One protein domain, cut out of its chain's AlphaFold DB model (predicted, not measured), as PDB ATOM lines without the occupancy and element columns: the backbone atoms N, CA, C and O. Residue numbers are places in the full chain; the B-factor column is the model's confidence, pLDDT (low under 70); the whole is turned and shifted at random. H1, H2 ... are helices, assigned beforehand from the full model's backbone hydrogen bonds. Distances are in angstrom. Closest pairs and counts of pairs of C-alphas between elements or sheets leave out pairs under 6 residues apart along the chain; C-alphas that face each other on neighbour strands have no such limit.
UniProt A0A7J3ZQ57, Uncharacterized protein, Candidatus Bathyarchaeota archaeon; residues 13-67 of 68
ATOM      1  N   ARG A  13      22.627 -48.383  11.931       94.88
ATOM      2  CA  ARG A  13      21.310 -47.724  12.001       94.88
ATOM      3  C   ARG A  13      21.411 -46.240  12.342       94.88
ATOM      4  O   ARG A  13      20.640 -45.451  11.812       94.88
ATOM      5  N   LYS A  14      22.345 -45.865  13.216       94.06
ATOM      6  CA  LYS A  14      22.607 -44.464  13.560       94.06
ATOM      7  C   LYS A  14      23.414 -43.793  12.458       94.06
ATOM      8  O   LYS A  14      23.070 -42.696  12.033       94.06
ATOM      9  N   ALA A  15      24.427 -44.496  11.955       93.81
ATOM     10  CA  ALA A  15      25.320 -43.995  10.926       93.81
ATOM     11  C   ALA A  15      24.564 -43.529   9.674       93.81
ATOM     12  O   ALA A  15      24.758 -42.405   9.223       93.81
ATOM     13  N   PHE A  16      23.645 -44.340   9.142       92.62
ATOM     14  CA  PHE A  16      22.924 -43.981   7.916       92.62
ATOM     15  C   PHE A  16      21.927 -42.823   8.068       92.62
ATOM     16  O   PHE A  16      21.542 -42.220   7.062       92.62
ATOM     17  N   LEU A  17      21.509 -42.494   9.292       90.75
ATOM     18  CA  LEU A  17      20.653 -41.333   9.542       90.75
ATOM     19  C   LEU A  17      21.448 -40.026   9.629       90.75
ATOM     20  O   LEU A  17      20.878 -38.957   9.407       90.75
ATOM     21  N   ASP A  18      22.751 -40.112   9.881       92.00
ATOM     22  CA  ASP A  18      23.630 -38.967  10.052       92.00
ATOM     23  C   ASP A  18      23.851 -38.203   8.734       92.00
ATOM     24  O   ASP A  18      24.289 -38.758   7.721       92.00
ATOM     25  N   GLU A  19      23.573 -36.897   8.735       88.00
ATOM     26  CA  GLU A  19      23.794 -36.032   7.570       88.00
ATOM     27  C   GLU A  19      25.253 -35.966   7.132       88.00
ATOM     28  O   GLU A  19      25.524 -35.839   5.937       88.00
ATOM     29  N   ARG A  20      26.201 -36.121   8.062       89.06
ATOM     30  CA  ARG A  20      27.634 -36.094   7.755       89.06
ATOM     31  C   ARG A  20      28.005 -37.200   6.773       89.06
ATOM     32  O   ARG A  20      28.831 -36.969   5.898       89.06
ATOM     33  N   ILE A  21      27.363 -38.372   6.860       88.50
ATOM     34  CA  ILE A  21      27.572 -39.470   5.901       88.50
ATOM     35  C   ILE A  21      27.162 -39.042   4.488       88.50
ATOM     36  O   ILE A  21      27.919 -39.259   3.541       88.50
ATOM     37  N   ARG A  22      26.004 -38.381   4.348       85.25
ATOM     38  CA  ARG A  22      25.508 -37.896   3.049       85.25
ATOM     39  C   ARG A  22      26.425 -36.827   2.456       85.25
ATOM     40  O   ARG A  22      26.744 -36.890   1.273       85.25
ATOM     41  N   LEU A  23      26.881 -35.882   3.279       87.94
ATOM     42  CA  LEU A  23      27.777 -34.799   2.856       87.94
ATOM     43  C   LEU A  23      29.159 -35.305   2.411       87.94
ATOM     44  O   LEU A  23      29.783 -34.686   1.556       87.94
ATOM     45  N   MET A  24      29.611 -36.449   2.931       88.75
ATOM     46  CA  MET A  24      30.850 -37.113   2.500       88.75
ATOM     47  C   MET A  24      30.707 -37.904   1.187       88.75
ATOM     48  O   MET A  24      31.653 -38.568   0.768       88.75
ATOM     49  N   GLY A  25      29.541 -37.879   0.533       87.94
ATOM     50  CA  GLY A  25      29.310 -38.595  -0.727       87.94
ATOM     51  C   GLY A  25      29.065 -40.097  -0.561       87.94
ATOM     52  O   GLY A  25      29.079 -40.840  -1.543       87.94
ATOM     53  N   VAL A  26      28.816 -40.569   0.663       91.06
ATOM     54  CA  VAL A  26      28.438 -41.963   0.909       91.06
ATOM     55  C   VAL A  26      26.961 -42.145   0.563       91.06
ATOM     56  O   VAL A  26      26.085 -41.442   1.073       91.06
ATOM     57  N   GLY A  27      26.675 -43.106  -0.315       90.94
ATOM     58  CA  GLY A  27      25.311 -43.418  -0.734       90.94
ATOM     59  C   GLY A  27      24.448 -43.971   0.404       90.94
ATOM     60  O   GLY A  27      24.917 -44.721   1.259       90.94
ATOM     61  N   ILE A  28      23.156 -43.641   0.378       93.06
ATOM     62  CA  ILE A  28      22.168 -44.189   1.314       93.06
ATOM     63  C   ILE A  28      21.663 -45.535   0.768       93.06
ATOM     64  O   ILE A  28      21.219 -45.584  -0.385       93.06
ATOM     65  N   PRO A  29      21.659 -46.621   1.564       95.06
ATOM     66  CA  PRO A  29      21.043 -47.878   1.152       95.06
ATOM     67  C   PRO A  29      19.562 -47.696   0.790       95.06
ATOM     68  O   PRO A  29      18.825 -46.990   1.477       95.06
ATOM     69  N   LYS A  30      19.088 -48.382  -0.260       96.62
ATOM     70  CA  LYS A  30      17.701 -48.245  -0.757       96.62
ATOM     71  C   LYS A  30      16.644 -48.499   0.323       96.62
ATOM     72  O   LYS A  30      15.651 -47.786   0.378       96.62
ATOM     73  N   VAL A  31      16.883 -49.479   1.193       97.75
ATOM     74  CA  VAL A  31      15.993 -49.813   2.317       97.75
ATOM     75  C   VAL A  31      15.892 -48.684   3.343       97.75
ATOM     76  O   VAL A  31      14.800 -48.376   3.806       97.75
ATOM     77  N   VAL A  32      17.004 -47.994   3.624       96.44
ATOM     78  CA  VAL A  32      17.016 -46.821   4.509       96.44
ATOM     79  C   VAL A  32      16.307 -45.645   3.840       96.44
ATOM     80  O   VAL A  32      15.524 -44.956   4.484       96.44
ATOM     81  N   ARG A  33      16.523 -45.435   2.534       95.50
ATOM     82  CA  ARG A  33      15.829 -44.379   1.784       95.50
ATOM     83  C   ARG A  33      14.311 -44.590   1.777       95.50
ATOM     84  O   ARG A  33      13.585 -43.626   1.974       95.50
ATOM     85  N   LEU A  34      13.850 -45.826   1.580       96.88
ATOM     86  CA  LEU A  34      12.428 -46.168   1.662       96.88
ATOM     87  C   LEU A  34      11.866 -45.888   3.061       96.88
ATOM     88  O   LEU A  34      10.829 -45.248   3.167       96.88
ATOM     89  N   TYR A  35      12.570 -46.310   4.115       96.44
ATOM     90  CA  TYR A  35      12.191 -46.007   5.497       96.44
ATOM     91  C   TYR A  35      12.028 -44.498   5.742       96.44
ATOM     92  O   TYR A  35      11.047 -44.088   6.350       96.44
ATOM     93  N   MET A  36      12.957 -43.668   5.250       94.81
ATOM     94  CA  MET A  36      12.865 -42.209   5.398       94.81
ATOM     95  C   MET A  36      11.617 -41.639   4.710       94.81
ATOM     96  O   MET A  36      10.902 -40.868   5.335       94.81
ATOM     97  N   LEU A  37      11.333 -42.063   3.472       96.44
ATOM     98  CA  LEU A  37      10.149 -41.622   2.720       96.44
ATOM     99  C   LEU A  37       8.847 -42.035   3.420       96.44
ATOM    100  O   LEU A  37       7.969 -41.213   3.633       96.44
ATOM    101  N   LEU A  38       8.747 -43.298   3.843       95.50
ATOM    102  CA  LEU A  38       7.571 -43.801   4.556       95.50
ATOM    103  C   LEU A  38       7.339 -43.055   5.875       95.50
ATOM    104  O   LEU A  38       6.202 -42.747   6.219       95.50
ATOM    105  N   ARG A  39       8.415 -42.724   6.595       94.25
ATOM    106  CA  ARG A  39       8.340 -41.942   7.830       94.25
ATOM    107  C   ARG A  39       7.882 -40.504   7.584       94.25
ATOM    108  O   ARG A  39       7.123 -39.980   8.393       94.25
ATOM    109  N   GLU A  40       8.345 -39.872   6.504       96.00
ATOM    110  CA  GLU A  40       7.868 -38.550   6.067       96.00
ATOM    111  C   GLU A  40       6.364 -38.577   5.746       96.00
ATOM    112  O   GLU A  40       5.657 -37.631   6.084       96.00
ATOM    113  N   ASP A  41       5.870 -39.697   5.210       95.00
ATOM    114  CA  ASP A  41       4.448 -39.942   4.929       95.00
ATOM    115  C   ASP A  41       3.636 -40.406   6.162       95.00
ATOM    116  O   ASP A  41       2.443 -40.694   6.052       95.00
ATOM    117  N   GLY A  42       4.248 -40.465   7.351       93.06
ATOM    118  CA  GLY A  42       3.576 -40.789   8.617       93.06
ATOM    119  C   GLY A  42       3.544 -42.274   8.997       93.06
ATOM    120  O   GLY A  42       2.932 -42.620  10.005       93.06
ATOM    121  N   VAL A  43       4.219 -43.152   8.253       92.19
ATOM    122  CA  VAL A  43       4.311 -44.585   8.570       92.19
ATOM    123  C   VAL A  43       5.469 -44.839   9.538       92.19
ATOM    124  O   VAL A  43       6.643 -44.713   9.175       92.19
ATOM    125  N   ASP A  44       5.157 -45.243  10.771       91.50
ATOM    126  CA  ASP A  44       6.173 -45.612  11.758       91.50
ATOM    127  C   ASP A  44       6.531 -47.104  11.681       91.50
ATOM    128  O   ASP A  44       5.758 -47.985  12.049       91.50
ATOM    129  N   MET A  45       7.749 -47.391  11.217       93.38
ATOM    130  CA  MET A  45       8.316 -48.745  11.171       93.38
ATOM    131  C   MET A  45       9.090 -49.122  12.451       93.38
ATOM    132  O   MET A  45       9.721 -50.177  12.498       93.38
ATOM    133  N   GLY A  46       9.151 -48.247  13.460       93.00
ATOM    134  CA  GLY A  46       9.810 -48.470  14.753       93.00
ATOM    135  C   GLY A  46      11.346 -48.446  14.738       93.00
ATOM    136  O   GLY A  46      11.970 -47.982  15.693       93.00
ATOM    137  N   LYS A  47      11.998 -48.906  13.661       95.19
ATOM    138  CA  LYS A  47      13.465 -48.868  13.507       95.19
ATOM    139  C   LYS A  47      13.913 -48.747  12.052       95.19
ATOM    140  O   LYS A  47      13.198 -49.115  11.126       95.19
ATOM    141  N   VAL A  48      15.153 -48.288  11.868       97.06
ATOM    142  CA  VAL A  48      15.818 -48.244  10.558       97.06
ATOM    143  C   VAL A  48      16.134 -49.674  10.093       97.06
ATOM    144  O   VAL A  48      16.867 -50.381  10.800       97.06
ATOM    145  N   PRO A  49      15.631 -50.113   8.926       97.50
ATOM    146  CA  PRO A  49      15.949 -51.426   8.386       97.50
ATOM    147  C   PRO A  49      17.344 -51.454   7.753       97.50
ATOM    148  O   PRO A  49      17.771 -50.493   7.109       97.50
ATOM    149  N   LEU A  50      18.038 -52.585   7.888       97.00
ATOM    150  CA  LEU A  50      19.360 -52.815   7.294       97.00
ATOM    151  C   LEU A  50      19.344 -53.848   6.157       97.00
ATOM    152  O   LEU A  50      20.346 -53.999   5.459       97.00
ATOM    153  N   SER A  51      18.222 -54.537   5.935       97.75
ATOM    154  CA  SER A  51      18.061 -55.509   4.849       97.75
ATOM    155  C   SER A  51      16.653 -55.474   4.239       97.75
ATOM    156  O   SER A  51      15.710 -55.001   4.883       97.75
ATOM    157  N   PRO A  52      16.472 -55.981   3.002       98.06
ATOM    158  CA  PRO A  52      15.148 -56.103   2.394       98.06
ATOM    159  C   PRO A  52      14.183 -56.978   3.205       98.06
ATOM    160  O   PRO A  52      13.014 -56.627   3.339       98.06
ATOM    161  N   GLU A  53      14.672 -58.080   3.781       98.38
ATOM    162  CA  GLU A  53      13.867 -58.983   4.611       98.38
ATOM    163  C   GLU A  53      13.361 -58.272   5.872       98.38
ATOM    164  O   GLU A  53      12.155 -58.249   6.120       98.38
ATOM    165  N   GLU A  54      14.252 -57.584   6.600       97.81
ATOM    166  CA  GLU A  54      13.880 -56.785   7.776       97.81
ATOM    167  C   GLU A  54      12.875 -55.690   7.398       97.81
ATOM    168  O   GLU A  54      11.861 -55.531   8.070       97.81
ATOM    169  N   THR A  55      13.106 -54.989   6.283       97.81
ATOM    170  CA  THR A  55      12.185 -53.961   5.767       97.81
ATOM    171  C   THR A  55      10.789 -54.538   5.539       97.81
ATOM    172  O   THR A  55       9.799 -53.949   5.964       97.81
ATOM    173  N   SER A  56      10.706 -55.700   4.887       97.19
ATOM    174  CA  SER A  56       9.429 -56.333   4.560       97.19
ATOM    175  C   SER A  56       8.642 -56.747   5.805       97.19
ATOM    176  O   SER A  56       7.422 -56.589   5.828       97.19
ATOM    177  N   ASN A  57       9.330 -57.217   6.849       97.31
ATOM    178  CA  ASN A  57       8.705 -57.605   8.111       97.31
ATOM    179  C   ASN A  57       8.183 -56.377   8.863       97.31
ATOM    180  O   ASN A  57       7.025 -56.361   9.265       97.31
ATOM    181  N   LEU A  58       8.983 -55.312   8.946       96.81
ATOM    182  CA  LEU A  58       8.589 -54.067   9.610       96.81
ATOM    183  C   LEU A  58       7.394 -53.383   8.936       96.81
ATOM    184  O   LEU A  58       6.508 -52.882   9.619       96.81
ATOM    185  N   ILE A  59       7.330 -53.391   7.599       95.00
ATOM    186  CA  ILE A  59       6.166 -52.856   6.875       95.00
ATOM    187  C   ILE A  59       4.914 -53.686   7.190       95.00
ATOM    188  O   ILE A  59       3.853 -53.120   7.434       95.00
ATOM    189  N   ARG A  60       5.015 -55.023   7.207       94.56
ATOM    190  CA  ARG A  60       3.878 -55.889   7.574       94.56
ATOM    191  C   ARG A  60       3.394 -55.614   8.994       94.56
ATOM    192  O   ARG A  60       2.189 -55.596   9.214       94.56
ATOM    193  N   GLU A  61       4.317 -55.421   9.932       94.06
ATOM    194  CA  GLU A  61       3.994 -55.067  11.314       94.06
ATOM    195  C   GLU A  61       3.245 -53.733  11.370       94.06
ATOM    196  O   GLU A  61       2.118 -53.711  11.857       94.06
ATOM    197  N   ALA A  62       3.796 -52.665  10.784       90.94
ATOM    198  CA  ALA A  62       3.164 -51.341  10.754       90.94
ATOM    199  C   ALA A  62       1.739 -51.375  10.163       90.94
ATOM    200  O   ALA A  62       0.802 -50.852  10.759       90.94
ATOM    201  N   LEU A  63       1.540 -52.088   9.048       88.38
ATOM    202  CA  LEU A  63       0.225 -52.222   8.402       88.38
ATOM    203  C   LEU A  63      -0.800 -53.018   9.223       88.38
ATOM    204  O   LEU A  63      -2.005 -52.868   9.013       88.38
ATOM    205  N   ASN A  64      -0.354 -53.904  10.115       85.56
ATOM    206  CA  ASN A  64      -1.256 -54.603  11.028       85.56
ATOM    207  C   ASN A  64      -1.691 -53.698  12.189       85.56
ATOM    208  O   ASN A  64      -2.819 -53.844  12.656       85.56
ATOM    209  N   PHE A  65      -0.831 -52.776  12.635       67.44
ATOM    210  CA  PHE A  65      -1.155 -51.814  13.694       67.44
ATOM    211  C   PHE A  65      -2.107 -50.703  13.225       67.44
ATOM    212  O   PHE A  65      -2.949 -50.281  14.010       67.44
ATOM    213  N   ASP A  66      -2.066 -50.314  11.947       60.25
ATOM    214  CA  ASP A  66      -3.002 -49.341  11.348       60.25
ATOM    215  C   ASP A  66      -4.464 -49.827  11.269       60.25
ATOM    216  O   ASP A  66      -5.366 -49.055  10.950       60.25
ATOM    217  N   ARG A  67      -4.733 -51.114  11.531       60.94
ATOM    218  CA  ARG A  67      -6.088 -51.702  11.487       60.94
ATOM    219  C   ARG A  67      -6.829 -51.666  12.836       60.94
ATOM    220  O   ARG A  67      -7.780 -52.430  13.004       60.94
TER     221      ARG A  67
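What this domain is: This is residues 13 to 67 of the 68 residues of an uncharacterized protein of Candidatus Bathyarchaeota archaeon (UniProt A0A7J3ZQ57). Two helices, H2 and H3, run side by side the same way, and the chain between them, residues 41 to 51, folds back along the gap between the two. The short helix H1 is at one end of the elongated shape, where residues 18 to 25 stick out, of which 19 to 23 belong to H1. The printed part has 55 residues with three named helices, in the order H1, H2, H3, and no named strand; its class is all helix. It is only just compact, close to loose, with a radius of gyration of the C-alphas of 11.9 A and spans of 41 by 21 by 15 A.

Where its parts are: The printed part begins at Arg 13, with its C-alpha at (21.310, -47.724, 12.001). H1 is residues 19 to 23, five residues, 6.3 A from first to last C-alpha, and begins at C-alpha 19 at (23.794, -36.032, 7.570). H2 is residues 30 to 40, 15.4 A from first to last C-alpha. H3 is residues 52 to 65, the longest helix with 14 residues and 20.3 A from first to last C-alpha; it ends at C-alpha 65 at (-1.155, -51.814, 13.694).

How they stand to each other: H1 is apart from H2 and apart from H3. A short link of 6 residues joins H1 to H2. H2 and H3 only just touch, with 3 pairs of C-alphas within 8 A. Their closest C-alphas are those of Val 31 and Pro 52, 6.3 A apart. H3 touches H2 with residues 52 to 55 alone. The two stand at a shallow tilt of 22 degrees and run the same way, with their centres 12.5 A apart. In H1, H2 and H3 every O i to N i+4 pair is within hydrogen-bond range.

The domain as a whole: The two C-alphas farthest apart in the domain are those of Met 24 and Arg 67, 40.7 A. The first and last printed C-alphas, of Arg 13 and Arg 67, are 27.7 A apart. Without residues 18 to 25, which stand free, the body has 47 residues, spans 37 by 21 by 15 A and has a radius of gyration of 10.5 A. The link from H2 to H3 is long, with 11 residues. The printed part has no cut. The mean pLDDT of the printed part is 92.1, and residues 65 to 67, of which 65 belongs to H3, are under 70.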